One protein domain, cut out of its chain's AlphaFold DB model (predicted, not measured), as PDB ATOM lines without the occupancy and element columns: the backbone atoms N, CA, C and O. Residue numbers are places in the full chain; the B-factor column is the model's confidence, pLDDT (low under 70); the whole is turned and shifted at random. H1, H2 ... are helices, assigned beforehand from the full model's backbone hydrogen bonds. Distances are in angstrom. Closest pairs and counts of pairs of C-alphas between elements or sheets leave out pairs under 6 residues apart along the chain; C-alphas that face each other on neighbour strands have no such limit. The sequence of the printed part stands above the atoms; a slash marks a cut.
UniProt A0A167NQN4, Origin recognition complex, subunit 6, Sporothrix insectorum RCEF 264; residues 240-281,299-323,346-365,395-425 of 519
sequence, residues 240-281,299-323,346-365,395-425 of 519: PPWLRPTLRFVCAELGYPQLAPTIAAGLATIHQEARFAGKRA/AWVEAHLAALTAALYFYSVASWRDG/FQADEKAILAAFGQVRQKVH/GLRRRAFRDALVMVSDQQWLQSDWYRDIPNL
ATOM      1  N   PRO A 240     194.934 155.037 147.488       85.88
ATOM      2  CA  PRO A 240     195.696 153.839 147.829       85.88
ATOM      3  C   PRO A 240     195.385 152.649 146.901       85.88
ATOM      4  O   PRO A 240     194.234 152.488 146.472       85.88
ATOM      5  N   PRO A 241     196.365 151.767 146.623       84.69
ATOM      6  CA  PRO A 241     196.190 150.655 145.688       84.69
ATOM      7  C   PRO A 241     195.163 149.620 146.179       84.69
ATOM      8  O   PRO A 241     194.432 149.060 145.360       84.69
ATOM      9  N   TRP A 242     195.025 149.439 147.499       88.19
ATOM     10  CA  TRP A 242     194.057 148.523 148.119       88.19
ATOM     11  C   TRP A 242     192.584 148.860 147.855       88.19
ATOM     12  O   TRP A 242     191.721 147.980 147.940       88.19
ATOM     13  N   LEU A 243     192.272 150.113 147.514       88.81
ATOM     14  CA  LEU A 243     190.904 150.632 147.505       88.81
ATOM     15  C   LEU A 243     190.022 149.996 146.422       88.81
ATOM     16  O   LEU A 243     188.882 149.609 146.687       88.81
ATOM     17  N   ARG A 244     190.547 149.854 145.198       87.94
ATOM     18  CA  ARG A 244     189.776 149.328 144.057       87.94
ATOM     19  C   ARG A 244     189.563 147.807 144.150       87.94
ATOM     20  O   ARG A 244     188.431 147.385 143.909       87.94
ATOM     21  N   PRO A 245     190.561 146.981 144.533       89.50
ATOM     22  CA  PRO A 245     190.349 145.563 144.828       89.50
ATOM     23  C   PRO A 245     189.380 145.340 145.995       89.50
ATOM     24  O   PRO A 245     188.434 144.570 145.839       89.50
ATOM     25  N   THR A 246     189.533 146.078 147.104       89.00
ATOM     26  CA  THR A 246     188.617 146.009 148.260       89.00
ATOM     27  C   THR A 246     187.168 146.234 147.845       89.00
ATOM     28  O   THR A 246     186.301 145.428 148.168       89.00
ATOM     29  N   LEU A 247     186.894 147.311 147.104       90.44
ATOM     30  CA  LEU A 247     185.532 147.659 146.718       90.44
ATOM     31  C   LEU A 247     184.918 146.632 145.754       90.44
ATOM     32  O   LEU A 247     183.744 146.300 145.889       90.44
ATOM     33  N   ARG A 248     185.703 146.080 144.816       89.88
ATOM     34  CA  ARG A 248     185.242 144.979 143.948       89.88
ATOM     35  C   ARG A 248     184.916 143.725 144.758       89.88
ATOM     36  O   ARG A 248     183.879 143.121 144.509       89.88
ATOM     37  N   PHE A 249     185.759 143.374 145.731       90.44
ATOM     38  CA  PHE A 249     185.526 142.239 146.621       90.44
ATOM     39  C   PHE A 249     184.258 142.424 147.471       90.44
ATOM     40  O   PHE A 249     183.367 141.582 147.413       90.44
ATOM     41  N   VAL A 250     184.124 143.541 148.196       90.06
ATOM     42  CA  VAL A 250     182.967 143.796 149.076       90.06
ATOM     43  C   VAL A 250     181.657 143.837 148.286       90.06
ATOM     44  O   VAL A 250     180.676 143.227 148.703       90.06
ATOM     45  N   CYS A 251     181.634 144.494 147.121       89.69
ATOM     46  CA  CYS A 251     180.442 144.514 146.273       89.69
ATOM     47  C   CYS A 251     180.095 143.133 145.690       89.69
ATOM     48  O   CYS A 251     178.921 142.878 145.443       89.69
ATOM     49  N   ALA A 252     181.071 142.244 145.469       89.19
ATOM     50  CA  ALA A 252     180.818 140.879 145.005       89.19
ATOM     51  C   ALA A 252     180.319 139.963 146.139       89.19
ATOM     52  O   ALA A 252     179.276 139.335 145.987       89.19
ATOM     53  N   GLU A 253     181.007 139.945 147.288       89.00
ATOM     54  CA  GLU A 253     180.648 139.159 148.484       89.00
ATOM     55  C   GLU A 253     179.237 139.507 149.001       89.00
ATOM     56  O   GLU A 253     178.526 138.642 149.506       89.00
ATOM     57  N   LEU A 254     178.804 140.763 148.834       88.19
ATOM     58  CA  LEU A 254     177.471 141.241 149.222       88.19
ATOM     59  C   LEU A 254     176.447 141.287 148.061       88.19
ATOM     60  O   LEU A 254     175.353 141.822 148.240       88.19
ATOM     61  N   GLY A 255     176.763 140.720 146.889       84.56
ATOM     62  CA  GLY A 255     175.790 140.447 145.818       84.56
ATOM     63  C   GLY A 255     175.457 141.588 144.844       84.56
ATOM     64  O   GLY A 255     174.539 141.441 144.038       84.56
ATOM     65  N   TYR A 256     176.191 142.705 144.856       87.69
ATOM     66  CA  TYR A 256     175.974 143.860 143.968       87.69
ATOM     67  C   TYR A 256     177.246 144.292 143.195       87.69
ATOM     68  O   TYR A 256     177.632 145.466 143.243       87.69
ATOM     69  N   PRO A 257     177.917 143.395 142.438       87.69
ATOM     70  CA  PRO A 257     179.206 143.687 141.794       87.69
ATOM     71  C   PRO A 257     179.155 144.868 140.808       87.69
ATOM     72  O   PRO A 257     180.140 145.598 140.675       87.69
ATOM     73  N   GLN A 258     177.997 145.111 140.180       86.69
ATOM     74  CA  GLN A 258     177.776 146.215 139.235       86.69
ATOM     75  C   GLN A 258     177.926 147.614 139.867       86.69
ATOM     76  O   GLN A 258     178.209 148.577 139.158       86.69
ATOM     77  N   LEU A 259     177.789 147.747 141.195       88.44
ATOM     78  CA  LEU A 259     177.927 149.033 141.893       88.44
ATOM     79  C   LEU A 259     179.391 149.432 142.149       88.44
ATOM     80  O   LEU A 259     179.682 150.615 142.329       88.44
ATOM     81  N   ALA A 260     180.333 148.480 142.137       88.38
ATOM     82  CA  ALA A 260     181.751 148.734 142.407       88.38
ATOM     83  C   ALA A 260     182.401 149.835 141.530       88.38
ATOM     84  O   ALA A 260     183.075 150.699 142.097       88.38
ATOM     85  N   PRO A 261     182.237 149.872 140.186       87.88
ATOM     86  CA  PRO A 261     182.791 150.957 139.373       87.88
ATOM     87  C   PRO A 261     182.168 152.326 139.691       87.88
ATOM     88  O   PRO A 261     182.880 153.329 139.681       87.88
ATOM     89  N   THR A 262     180.874 152.371 140.013       89.25
ATOM     90  CA  THR A 262     180.136 153.612 140.287       89.25
ATOM     91  C   THR A 262     180.504 154.198 141.644       89.25
ATOM     92  O   THR A 262     180.827 155.381 141.732       89.25
ATOM     93  N   ILE A 263     180.578 153.365 142.688       90.75
ATOM     94  CA  ILE A 263     181.050 153.785 144.016       90.75
ATOM     95  C   ILE A 263     182.522 154.237 143.943       90.75
ATOM     96  O   ILE A 263     182.890 155.220 144.582       90.75
ATOM     97  N   ALA A 264     183.362 153.598 143.114       89.12
ATOM     98  CA  ALA A 264     184.740 154.050 142.885       89.12
ATOM     99  C   ALA A 264     184.810 155.435 142.212       89.12
ATOM    100  O   ALA A 264     185.721 156.210 142.505       89.12
ATOM    101  N   ALA A 265     183.869 155.745 141.314       88.69
ATOM    102  CA  ALA A 265     183.777 157.045 140.654       88.69
ATOM    103  C   ALA A 265     183.253 158.137 141.603       88.69
ATOM    104  O   ALA A 265     183.854 159.206 141.675       88.69
ATOM    105  N   GLY A 266     182.209 157.853 142.388       89.38
ATOM    106  CA  GLY A 266     181.696 158.772 143.411       89.38
ATOM    107  C   GLY A 266     182.714 159.096 144.498       89.38
ATOM    108  O   GLY A 266     182.891 160.244 144.894       89.38
ATOM    109  N   LEU A 267     183.482 158.091 144.918       90.38
ATOM    110  CA  LEU A 267     184.612 158.291 145.815       90.38
ATOM    111  C   LEU A 267     185.666 159.226 145.197       90.38
ATOM    112  O   LEU A 267     186.187 160.104 145.886       90.38
ATOM    113  N   ALA A 268     185.940 159.091 143.893       87.88
ATOM    114  CA  ALA A 268     186.855 159.968 143.161       87.88
ATOM    115  C   ALA A 268     186.376 161.426 143.092       87.88
ATOM    116  O   ALA A 268     187.212 162.321 143.229       87.88
ATOM    117  N   THR A 269     185.074 161.682 142.917       88.62
ATOM    118  CA  THR A 269     184.538 163.055 142.933       88.62
ATOM    119  C   THR A 269     184.589 163.646 144.339       88.62
ATOM    120  O   THR A 269     185.178 164.709 144.507       88.62
ATOM    121  N   ILE A 270     184.139 162.911 145.363       88.94
ATOM    122  CA  ILE A 270     184.186 163.335 146.777       88.94
ATOM    123  C   ILE A 270     185.610 163.717 147.208       88.94
ATOM    124  O   ILE A 270     185.836 164.761 147.825       88.94
ATOM    125  N   HIS A 271     186.609 162.905 146.846       86.44
ATOM    126  CA  HIS A 271     188.005 163.173 147.204       86.44
ATOM    127  C   HIS A 271     188.596 164.382 146.465       86.44
ATOM    128  O   HIS A 271     189.409 165.118 147.030       86.44
ATOM    129  N   GLN A 272     188.169 164.632 145.224       84.75
ATOM    130  CA  GLN A 272     188.527 165.851 144.495       84.75
ATOM    131  C   GLN A 272     187.852 167.084 145.109       84.75
ATOM    132  O   GLN A 272     188.540 168.065 145.390       84.75
ATOM    133  N   GLU A 273     186.548 167.023 145.378       84.44
ATOM    134  CA  GLU A 273     185.754 168.081 146.013       84.44
ATOM    135  C   GLU A 273     186.363 168.506 147.358       84.44
ATOM    136  O   GLU A 273     186.673 169.685 147.545       84.44
ATOM    137  N   ALA A 274     186.667 167.551 148.245       83.38
ATOM    138  CA  ALA A 274     187.328 167.808 149.526       83.38
ATOM    139  C   ALA A 274     188.702 168.496 149.356       83.38
ATOM    140  O   ALA A 274     189.029 169.458 150.063       83.38
ATOM    141  N   ARG A 275     189.497 168.064 148.365       80.06
ATOM    142  CA  ARG A 275     190.801 168.667 148.030       80.06
ATOM    143  C   ARG A 275     190.688 170.051 147.374       80.06
ATOM    144  O   ARG A 275     191.641 170.829 147.461       80.06
ATOM    145  N   PHE A 276     189.563 170.398 146.747       76.31
ATOM    146  CA  PHE A 276     189.283 171.760 146.275       76.31
ATOM    147  C   PHE A 276     188.732 172.664 147.389       76.31
ATOM    148  O   PHE A 276     189.123 173.832 147.458       76.31
ATOM    149  N   ALA A 277     187.919 172.133 148.306       72.25
ATOM    150  CA  ALA A 277     187.432 172.849 149.486       72.25
ATOM    151  C   ALA A 277     188.594 173.318 150.385       72.25
ATOM    152  O   ALA A 277     188.719 174.514 150.655       72.25
ATOM    153  N   GLY A 278     189.523 172.419 150.740       62.56
ATOM    154  CA  GLY A 278     190.705 172.772 151.543       62.56
ATOM    155  C   GLY A 278     191.617 173.821 150.885       62.56
ATOM    156  O   GLY A 278     192.199 174.668 151.565       62.56
ATOM    157  N   LYS A 279     191.699 173.838 149.544       61.41
ATOM    158  CA  LYS A 279     192.438 174.874 148.796       61.41
ATOM    159  C   LYS A 279     191.738 176.233 148.815       61.41
ATOM    160  O   LYS A 279     192.426 177.249 148.875       61.41
ATOM    161  N   ARG A 280     190.399 176.269 148.787       58.19
ATOM    162  CA  ARG A 280     189.623 177.517 148.905       58.19
ATOM    163  C   ARG A 280     189.821 178.174 150.269       58.19
ATOM    164  O   ARG A 280     190.140 179.358 150.306       58.19
ATOM    165  N   ALA A 281     189.724 177.407 151.358       58.31
ATOM    166  CA  ALA A 281     189.951 177.917 152.713       58.31
ATOM    167  C   ALA A 281     191.339 178.575 152.860       58.31
ATOM    168  O   ALA A 281     191.457 179.701 153.341       58.31
ATOM    169  N   ALA A 299     191.802 165.749 154.778       84.75
ATOM    170  CA  ALA A 299     192.488 164.905 155.758       84.75
ATOM    171  C   ALA A 299     191.514 163.909 156.404       84.75
ATOM    172  O   ALA A 299     191.809 162.714 156.431       84.75
ATOM    173  N   TRP A 300     190.318 164.369 156.796       87.50
ATOM    174  CA  TRP A 300     189.284 163.487 157.340       87.50
ATOM    175  C   TRP A 300     188.883 162.397 156.337       87.50
ATOM    176  O   TRP A 300     188.821 161.223 156.702       87.50
ATOM    177  N   VAL A 301     188.665 162.752 155.060       88.12
ATOM    178  CA  VAL A 301     188.333 161.784 153.996       88.12
ATOM    179  C   VAL A 301     189.477 160.792 153.773       88.12
ATOM    180  O   VAL A 301     189.213 159.601 153.633       88.12
ATOM    181  N   GLU A 302     190.735 161.247 153.775       86.19
ATOM    182  CA  GLU A 302     191.914 160.380 153.620       86.19
ATOM    183  C   GLU A 302     192.114 159.430 154.814       86.19
ATOM    184  O   GLU A 302     192.503 158.279 154.611       86.19
ATOM    185  N   ALA A 303     191.766 159.849 156.033       86.81
ATOM    186  CA  ALA A 303     191.733 158.976 157.203       86.81
ATOM    187  C   ALA A 303     190.577 157.956 157.137       86.81
ATOM    188  O   ALA A 303     190.775 156.765 157.384       86.81
ATOM    189  N   HIS A 304     189.370 158.393 156.770       89.12
ATOM    190  CA  HIS A 304     188.144 157.599 156.895       89.12
ATOM    191  C   HIS A 304     187.739 156.828 155.622       89.12
ATOM    192  O   HIS A 304     186.633 156.286 155.576       89.12
ATOM    193  N   LEU A 305     188.616 156.690 154.614       88.50
ATOM    194  CA  LEU A 305     188.338 156.014 153.326       88.50
ATOM    195  C   LEU A 305     187.616 154.655 153.454       88.50
ATOM    196  O   LEU A 305     186.689 154.367 152.693       88.50
ATOM    197  N   ALA A 306     188.003 153.814 154.419       89.56
ATOM    198  CA  ALA A 306     187.387 152.497 154.628       89.56
ATOM    199  C   ALA A 306     185.983 152.571 155.271       89.56
ATOM    200  O   ALA A 306     185.144 151.707 155.031       89.56
ATOM    201  N   ALA A 307     185.693 153.618 156.050       90.75
ATOM    202  CA  ALA A 307     184.357 153.875 156.592       90.75
ATOM    203  C   ALA A 307     183.446 154.565 155.573       90.75
ATOM    204  O   ALA A 307     182.269 154.228 155.461       90.75
ATOM    205  N   LEU A 308     184.007 155.474 154.776       90.75
ATOM    206  CA  LEU A 308     183.283 156.185 153.734       90.75
ATOM    207  C   LEU A 308     182.936 155.265 152.550       90.75
ATOM    208  O   LEU A 308     181.814 155.320 152.067       90.75
ATOM    209  N   THR A 309     183.808 154.334 152.141       90.81
ATOM    210  CA  THR A 309     183.438 153.288 151.155       90.81
ATOM    211  C   THR A 309     182.270 152.422 151.630       90.81
ATOM    212  O   THR A 309     181.348 152.174 150.857       90.81
ATOM    213  N   ALA A 310     182.268 152.008 152.902       90.81
ATOM    214  CA  ALA A 310     181.163 151.273 153.514       90.81
ATOM    215  C   ALA A 310     179.855 152.093 153.549       90.81
ATOM    216  O   ALA A 310     178.793 151.568 153.215       90.81
ATOM    217  N   ALA A 311     179.928 153.381 153.903       92.06
ATOM    218  CA  ALA A 311     178.782 154.291 153.922       92.06
ATOM    219  C   ALA A 311     178.202 154.538 152.515       92.06
ATOM    220  O   ALA A 311     176.997 154.390 152.309       92.06
ATOM    221  N   LEU A 312     179.049 154.836 151.520       91.00
ATOM    222  CA  LEU A 312     178.621 154.998 150.125       91.00
ATOM    223  C   LEU A 312     178.011 153.706 149.566       91.00
ATOM    224  O   LEU A 312     177.017 153.774 148.845       91.00
ATOM    225  N   TYR A 313     178.565 152.539 149.911       92.38
ATOM    226  CA  TYR A 313     177.994 151.242 149.546       92.38
ATOM    227  C   TYR A 313     176.582 151.058 150.123       92.38
ATOM    228  O   TYR A 313     175.672 150.704 149.374       92.38
ATOM    229  N   PHE A 314     176.373 151.355 151.412       91.62
ATOM    230  CA  PHE A 314     175.059 151.252 152.055       91.62
ATOM    231  C   PHE A 314     173.998 152.102 151.332       91.62
ATOM    232  O   PHE A 314     172.972 151.568 150.910       91.62
ATOM    233  N   TYR A 315     174.273 153.392 151.104       90.31
ATOM    234  CA  TYR A 315     173.354 154.272 150.369       90.31
ATOM    235  C   TYR A 315     173.138 153.813 148.918       90.31
ATOM    236  O   TYR A 315     172.009 153.807 148.431       90.31
ATOM    237  N   SER A 316     174.197 153.368 148.232       89.31
ATOM    238  CA  SER A 316     174.100 152.868 146.852       89.31
ATOM    239  C   SER A 316     173.194 151.640 146.746       89.31
ATOM    240  O   SER A 316     172.420 151.527 145.799       89.31
ATOM    241  N   VAL A 317     173.253 150.737 147.728       89.00
ATOM    242  CA  VAL A 317     172.395 149.549 147.787       89.00
ATOM    243  C   VAL A 317     170.961 149.891 148.189       89.00
ATOM    244  O   VAL A 317     170.046 149.283 147.641       89.00
ATOM    245  N   ALA A 318     170.737 150.878 149.062       87.25
ATOM    246  CA  ALA A 318     169.396 151.401 149.331       87.25
ATOM    247  C   ALA A 318     168.759 151.961 148.044       87.25
ATOM    248  O   ALA A 318     167.761 151.420 147.578       87.25
ATOM    249  N   SER A 319     169.423 152.912 147.375       85.62
ATOM    250  CA  SER A 319     168.990 153.483 146.086       85.62
ATOM    251  C   SER A 319     168.739 152.416 145.005       85.62
ATOM    252  O   SER A 319     167.738 152.451 144.286       85.62
ATOM    253  N   TRP A 320     169.608 151.401 144.928       84.81
ATOM    254  CA  TRP A 320     169.435 150.265 144.021       84.81
ATOM    255  C   TRP A 320     168.207 149.409 144.367       84.81
ATOM    256  O   TRP A 320     167.495 148.987 143.452       84.81
ATOM    257  N   ARG A 321     167.941 149.137 145.653       84.06
ATOM    258  CA  ARG A 321     166.751 148.400 146.122       84.06
ATOM    259  C   ARG A 321     165.471 149.206 145.865       84.06
ATOM    260  O   ARG A 321     164.536 148.658 145.291       84.06
ATOM    261  N   ASP A 322     165.459 150.499 146.179       79.44
ATOM    262  CA  ASP A 322     164.306 151.387 145.977       79.44
ATOM    263  C   ASP A 322     163.930 151.492 144.493       79.44
ATOM    264  O   ASP A 322     162.769 151.328 144.121       79.44
ATOM    265  N   GLY A 323     164.929 151.631 143.614       65.56
ATOM    266  CA  GLY A 323     164.750 151.604 142.160       65.56
ATOM    267  C   GLY A 323     164.287 150.256 141.579       65.56
ATOM    268  O   GLY A 323     164.193 150.135 140.359       65.56
ATOM    269  N   PHE A 346     168.625 147.776 158.897       87.38
ATOM    270  CA  PHE A 346     169.838 148.573 159.072       87.38
ATOM    271  C   PHE A 346     170.890 147.848 159.925       87.38
ATOM    272  O   PHE A 346     172.041 147.734 159.514       87.38
ATOM    273  N   GLN A 347     170.508 147.282 161.076       88.25
ATOM    274  CA  GLN A 347     171.424 146.498 161.917       88.25
ATOM    275  C   GLN A 347     171.924 145.209 161.236       88.25
ATOM    276  O   GLN A 347     173.045 144.768 161.509       88.25
ATOM    277  N   ALA A 348     171.124 144.598 160.357       88.69
ATOM    278  CA  ALA A 348     171.520 143.426 159.579       88.69
ATOM    279  C   ALA A 348     172.522 143.788 158.467       88.69
ATOM    280  O   ALA A 348     173.581 143.162 158.389       88.69
ATOM    281  N   ASP A 349     172.238 144.824 157.670       87.12
ATOM    282  CA  ASP A 349     173.144 145.334 156.634       87.12
ATOM    283  C   ASP A 349     174.443 145.894 157.259       87.12
ATOM    284  O   ASP A 349     175.531 145.554 156.799       87.12
ATOM    285  N   GLU A 350     174.376 146.642 158.373       90.38
ATOM    286  CA  GLU A 350     175.550 147.089 159.149       90.38
ATOM    287  C   GLU A 350     176.427 145.898 159.568       90.38
ATOM    288  O   GLU A 350     177.650 145.931 159.414       90.38
ATOM    289  N   LYS A 351     175.819 144.822 160.087       91.38
ATOM    290  CA  LYS A 351     176.550 143.611 160.486       91.38
ATOM    291  C   LYS A 351     177.182 142.907 159.280       91.38
ATOM    292  O   LYS A 351     178.314 142.441 159.401       91.38
ATOM    293  N   ALA A 352     176.483 142.828 158.147       89.25
ATOM    294  CA  ALA A 352     176.988 142.203 156.925       89.25
ATOM    295  C   ALA A 352     178.174 142.983 156.332       89.25
ATOM    296  O   ALA A 352     179.213 142.395 156.037       89.25
ATOM    297  N   ILE A 353     178.064 144.314 156.253       90.06
ATOM    298  CA  ILE A 353     179.131 145.206 155.782       90.06
ATOM    299  C   ILE A 353     180.361 145.101 156.696       90.06
ATOM    300  O   ILE A 353     181.470 144.881 156.209       90.06
ATOM    301  N   LEU A 354     180.182 145.169 158.022       89.81
ATOM    302  CA  LEU A 354     181.283 144.998 158.983       89.81
ATOM    303  C   LEU A 354     181.965 143.623 158.861       89.81
ATOM    304  O   LEU A 354     183.185 143.539 158.989       89.81
ATOM    305  N   ALA A 355     181.206 142.556 158.589       89.56
ATOM    306  CA  ALA A 355     181.761 141.221 158.374       89.56
ATOM    307  C   ALA A 355     182.568 141.127 157.065       89.56
ATOM    308  O   ALA A 355     183.690 140.620 157.085       89.56
ATOM    309  N   ALA A 356     182.048 141.664 155.955       87.50
ATOM    310  CA  ALA A 356     182.743 141.680 154.667       87.50
ATOM    311  C   ALA A 356     184.066 142.464 154.747       87.50
ATOM    312  O   ALA A 356     185.117 141.940 154.377       87.50
ATOM    313  N   PHE A 357     184.051 143.671 155.327       87.62
ATOM    314  CA  PHE A 357     185.265 144.472 155.552       87.62
ATOM    315  C   PHE A 357     186.269 143.808 156.511       87.62
ATOM    316  O   PHE A 357     187.469 144.051 156.395       87.62
ATOM    317  N   GLY A 358     185.812 142.945 157.425       86.19
ATOM    318  CA  GLY A 358     186.689 142.114 158.256       86.19
ATOM    319  C   GLY A 358     187.441 141.036 157.464       86.19
ATOM    320  O   GLY A 358     188.597 140.754 157.768       86.19
ATOM    321  N   GLN A 359     186.818 140.473 156.423       84.19
ATOM    322  CA  GLN A 359     187.409 139.426 155.577       84.19
ATOM    323  C   GLN A 359     188.303 139.967 154.449       84.19
ATOM    324  O   GLN A 359     189.137 139.224 153.936       84.19
ATOM    325  N   VAL A 360     188.177 141.252 154.084       85.00
ATOM    326  CA  VAL A 360     188.960 141.913 153.015       85.00
ATOM    327  C   VAL A 360     190.450 141.562 153.079       85.00
ATOM    328  O   VAL A 360     190.994 141.063 152.101       85.00
ATOM    329  N   ARG A 361     191.101 141.741 154.238       78.25
ATOM    330  CA  ARG A 361     192.549 141.487 154.398       78.25
ATOM    331  C   ARG A 361     192.961 140.009 154.345       78.25
ATOM    332  O   ARG A 361     194.152 139.736 154.318       78.25
ATOM    333  N   GLN A 362     192.007 139.077 154.384       80.19
ATOM    334  CA  GLN A 362     192.251 137.627 154.323       80.19
ATOM    335  C   GLN A 362     191.942 137.039 152.939       80.19
ATOM    336  O   GLN A 362     192.490 136.002 152.581       80.19
ATOM    337  N   LYS A 363     191.053 137.679 152.166       78.44
ATOM    338  CA  LYS A 363     190.647 137.229 150.824       78.44
ATOM    339  C   LYS A 363     191.310 138.022 149.690       78.44
ATOM    340  O   LYS A 363     191.534 137.467 148.621       78.44
ATOM    341  N   VAL A 364     191.641 139.299 149.899       76.19
ATOM    342  CA  VAL A 364     192.274 140.162 148.885       76.19
ATOM    343  C   VAL A 364     193.798 140.074 149.001       76.19
ATOM    344  O   VAL A 364     194.433 140.917 149.629       76.19
ATOM    345  N   HIS A 365     194.383 139.051 148.381       67.38
ATOM    346  CA  HIS A 365     195.830 138.970 148.166       67.38
ATOM    347  C   HIS A 365     196.237 139.715 146.887       67.38
ATOM    348  O   HIS A 365     195.452 139.845 145.944       67.38
ATOM    349  N   GLY A 395     190.992 149.698 159.834       79.88
ATOM    350  CA  GLY A 395     190.028 148.631 160.116       79.88
ATOM    351  C   GLY A 395     188.653 149.199 160.475       79.88
ATOM    352  O   GLY A 395     188.539 149.991 161.413       79.88
ATOM    353  N   LEU A 396     187.613 148.788 159.744       85.00
ATOM    354  CA  LEU A 396     186.271 149.359 159.858       85.00
ATOM    355  C   LEU A 396     185.664 149.145 161.257       85.00
ATOM    356  O   LEU A 396     185.313 148.033 161.649       85.00
ATOM    357  N   ARG A 397     185.502 150.236 162.012       88.88
ATOM    358  CA  ARG A 397     184.829 150.247 163.322       88.88
ATOM    359  C   ARG A 397     183.371 150.666 163.151       88.88
ATOM    360  O   ARG A 397     183.106 151.644 162.458       88.88
ATOM    361  N   ARG A 398     182.441 150.022 163.873       88.69
ATOM    362  CA  ARG A 398     181.000 150.369 163.849       88.69
ATOM    363  C   ARG A 398     180.739 151.865 164.062       88.69
ATOM    364  O   ARG A 398     179.920 152.445 163.363       88.69
ATOM    365  N   ARG A 399     181.456 152.493 165.001       88.69
ATOM    366  CA  ARG A 399     181.349 153.939 165.235       88.69
ATOM    367  C   ARG A 399     181.763 154.744 163.998       88.69
ATOM    368  O   ARG A 399     180.955 155.513 163.509       88.69
ATOM    369  N   ALA A 400     182.954 154.501 163.448       87.19
ATOM    370  CA  ALA A 400     183.436 155.206 162.257       87.19
ATOM    371  C   ALA A 400     182.504 155.029 161.042       87.19
ATOM    372  O   ALA A 400     182.312 155.973 160.289       87.19
ATOM    373  N   PHE A 401     181.883 153.853 160.874       89.88
ATOM    374  CA  PHE A 401     180.849 153.626 159.857       89.88
ATOM    375  C   PHE A 401     179.625 154.540 160.048       89.88
ATOM    376  O   PHE A 401     179.204 155.196 159.101       89.88
ATOM    377  N   ARG A 402     179.082 154.630 161.271       90.44
ATOM    378  CA  ARG A 402     177.938 155.508 161.584       90.44
ATOM    379  C   ARG A 402     178.293 156.993 161.478       90.44
ATOM    380  O   ARG A 402     177.534 157.748 160.880       90.44
ATOM    381  N   ASP A 403     179.458 157.382 161.986       88.75
ATOM    382  CA  ASP A 403     179.976 158.750 161.899       88.75
ATOM    383  C   ASP A 403     180.177 159.153 160.410       88.75
ATOM    384  O   ASP A 403     179.865 160.276 160.018       88.75
ATOM    385  N   ALA A 404     180.596 158.215 159.544       89.25
ATOM    386  CA  ALA A 404     180.707 158.427 158.098       89.25
ATOM    387  C   ALA A 404     179.358 158.475 157.357       89.25
ATOM    388  O   ALA A 404     179.234 159.255 156.414       89.25
ATOM    389  N   LEU A 405     178.343 157.696 157.762       89.44
ATOM    390  CA  LEU A 405     176.985 157.808 157.201       89.44
ATOM    391  C   LEU A 405     176.432 159.230 157.388       89.44
ATOM    392  O   LEU A 405     175.973 159.834 156.421       89.44
ATOM    393  N   VAL A 406     176.562 159.787 158.599       89.69
ATOM    394  CA  VAL A 406     176.135 161.164 158.911       89.69
ATOM    395  C   VAL A 406     176.886 162.186 158.054       89.69
ATOM    396  O   VAL A 406     176.260 163.045 157.437       89.69
ATOM    397  N   MET A 407     178.213 162.070 157.913       85.38
ATOM    398  CA  MET A 407     178.952 163.013 157.063       85.38
ATOM    399  C   MET A 407     178.546 162.923 155.581       85.38
ATOM    400  O   MET A 407     178.479 163.950 154.907       85.38
ATOM    401  N   VAL A 408     178.225 161.728 155.071       88.31
ATOM    402  CA  VAL A 408     177.756 161.543 153.686       88.31
ATOM    403  C   VAL A 408     176.399 162.221 153.440       88.31
ATOM    404  O   VAL A 408     176.202 162.780 152.356       88.31
ATOM    405  N   SER A 409     175.485 162.231 154.420       86.31
ATOM    406  CA  SER A 409     174.245 163.016 154.323       86.31
ATOM    407  C   SER A 409     174.488 164.522 154.463       86.31
ATOM    408  O   SER A 409     173.965 165.297 153.660       86.31
ATOM    409  N   ASP A 410     175.312 164.938 155.426       85.12
ATOM    410  CA  ASP A 410     175.517 166.351 155.770       85.12
ATOM    411  C   ASP A 410     176.261 167.122 154.670       85.12
ATOM    412  O   ASP A 410     175.920 168.264 154.365       85.12
ATOM    413  N   GLN A 411     177.246 166.486 154.026       84.00
ATOM    414  CA  GLN A 411     177.982 167.052 152.887       84.00
ATOM    415  C   GLN A 411     177.207 166.967 151.558       84.00
ATOM    416  O   GLN A 411     177.698 167.420 150.527       84.00
ATOM    417  N   GLN A 412     175.998 166.392 151.564       84.12
ATOM    418  CA  GLN A 412     175.096 166.290 150.411       84.12
ATOM    419  C   GLN A 412     175.675 165.571 149.174       84.12
ATOM    420  O   GLN A 412     175.109 165.679 148.088       84.12
ATOM    421  N   TRP A 413     176.735 164.763 149.318       86.00
ATOM    422  CA  TRP A 413     177.389 164.044 148.208       86.00
ATOM    423  C   TRP A 413     176.464 163.087 147.434       86.00
ATOM    424  O   TRP A 413     176.756 162.728 146.294       86.00
ATOM    425  N   LEU A 414     175.334 162.697 148.034       87.88
ATOM    426  CA  LEU A 414     174.267 161.910 147.403       87.88
ATOM    427  C   LEU A 414     173.423 162.718 146.389       87.88
ATOM    428  O   LEU A 414     172.625 162.144 145.655       87.88
ATOM    429  N   GLN A 415     173.575 164.045 146.324       85.94
ATOM    430  CA  GLN A 415     172.942 164.879 145.292       85.94
ATOM    431  C   GLN A 415     173.748 164.923 143.984       85.94
ATOM    432  O   GLN A 415     173.200 165.318 142.954       85.94
ATOM    433  N   SER A 416     175.019 164.516 144.010       82.88
ATOM    434  CA  SER A 416     175.895 164.501 142.836       82.88
ATOM    435  C   SER A 416     175.487 163.410 141.838       82.88
ATOM    436  O   SER A 416     175.071 162.313 142.222       82.88
ATOM    437  N   ASP A 417     175.641 163.693 140.542       83.38
ATOM    438  CA  ASP A 417     175.078 162.878 139.451       83.38
ATOM    439  C   ASP A 417     175.501 161.398 139.495       83.38
ATOM    440  O   ASP A 417     174.692 160.517 139.211       83.38
ATOM    441  N   TRP A 418     176.727 161.106 139.956       88.56
ATOM    442  CA  TRP A 418     177.254 159.740 140.100       88.56
ATOM    443  C   TRP A 418     176.360 158.822 140.955       88.56
ATOM    444  O   TRP A 418     176.311 157.618 140.706       88.56
ATOM    445  N   TYR A 419     175.672 159.377 141.960       88.81
ATOM    446  CA  TYR A 419     174.750 158.644 142.828       88.81
ATOM    447  C   TYR A 419     173.341 158.612 142.234       88.81
ATOM    448  O   TYR A 419     172.652 157.593 142.288       88.81
ATOM    449  N   ARG A 420     172.917 159.724 141.624       86.69
ATOM    450  CA  ARG A 420     171.588 159.865 141.012       86.69
ATOM    451  C   ARG A 420     171.385 158.945 139.809       86.69
ATOM    452  O   ARG A 420     170.250 158.561 139.547       86.69
ATOM    453  N   ASP A 421     172.463 158.545 139.137       83.88
ATOM    454  CA  ASP A 421     172.444 157.553 138.057       83.88
ATOM    455  C   ASP A 421     172.409 156.086 138.530       83.88
ATOM    456  O   ASP A 421     172.217 155.193 137.707       83.88
ATOM    457  N   ILE A 422     172.541 155.785 139.832       86.00
ATOM    458  CA  ILE A 422     172.554 154.392 140.326       86.00
ATOM    459  C   ILE A 422     171.293 153.594 139.934       86.00
ATOM    460  O   ILE A 422     171.456 152.466 139.461       86.00
ATOM    461  N   PRO A 423     170.057 154.131 140.026       84.44
ATOM    462  CA  PRO A 423     168.866 153.435 139.531       84.44
ATOM    463  C   PRO A 423     168.908 153.159 138.018       84.44
ATOM    464  O   PRO A 423     168.482 152.092 137.576       84.44
ATOM    465  N   ASN A 424     169.485 154.073 137.227       79.88
ATOM    466  CA  ASN A 424     169.585 153.954 135.766       79.88
ATOM    467  C   ASN A 424     170.524 152.812 135.331       79.88
ATOM    468  O   ASN A 424     170.386 152.271 134.232       79.88
ATOM    469  N   LEU A 425     171.463 152.407 136.195       75.75
ATOM    470  CA  LEU A 425     172.394 151.310 135.918       75.75
ATOM    471  C   LEU A 425     171.720 149.927 135.895       75.75
ATOM    472  O   LEU A 425     172.249 149.036 135.232       75.75
TER     473      LEU A 425
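This is residues 240 to 281, 299 to 323, 346 to 365 and 395 to 425 of the 519 residues of the protein "Origin recognition complex, subunit 6" of Sporothrix insectorum RCEF 264 (UniProt A0A167NQN4). A kinked helix, H3, runs through the middle; the hairpin of H1 and H2 packs on one side of it and H5 crosses it on another. H4 packs on H1, and the short H6 packs on H2. The printed part has 118 residues, with six named helices in the order H1 to H6 and no named strand: all helix. It is compact, with a radius of gyration of the C-alphas of 13.6 A, and rounded, with spans of 40 by 31 by 26 A.

H1, residues 243 to 253, and H2, residues 257 to 281, form a helical hairpin at 36 degrees, only just a steep tilt; H2 touches H1 with residues 257 to 264 alone, the closest C-alphas being those of Cys 251 and Pro 257, 4.7 A apart. H2 touches H3, residues 299 to 322, at a steep tilt of 43 degrees, opposite ways; the closest C-alphas, of Ile 263 and Leu 312, are 6.7 A apart. H1, H2 and H3 are an up and down bundle, each running against the one before it. H3 has a kink of 76 degrees near residue 306. H4, residues 346 to 363, touches H1 with its residues 353 to 360 alone, at a steep tilt of 59 degrees; the closest C-alphas, of Val 250 and Ala 356, are 6.0 A apart. H5, residues 398 to 410, is about perpendicular to H3, at 76 degrees, and touches residues 304 to 312 of H3 alone; the closest C-alphas, of Ala 307 and Phe 401, are 4.8 A apart. H6, residues 417 to 420, touches residues 262 to 266 of H2 alone; the closest C-alphas, of Gly 266 and Trp 418, are 5.6 A apart. H2 and H5 are apart. Every O i to N i+4 pair is within hydrogen-bond range in H1 and H5, against 18 of 21 in H2, 17 of 20 in H3 and 12 of 14 in H4; H6 is too short for such a pair.

H1 begins at C-alpha 243, (190.904, 150.632, 147.505). H2 is 37.5 A from first to last C-alpha, H3 32.8 A, H4 25.1 A and H5 18.7 A. H6 ends at C-alpha 420, (171.588, 159.865, 141.012).

The C-alphas of Ala 281 and Lys 363, the two farthest apart, are 40.7 A apart. Residues 282 to 298, 324 to 345 and 366 to 394 are not printed; the C-alpha gaps across these cuts are 13.6, 17.9 and 16.4 A. Of the links printed whole, H1 to H2 is tight and H5 to H6 short. The mean pLDDT of the printed part is 85.7; residues 278 to 281, 323 and 365 are under 70.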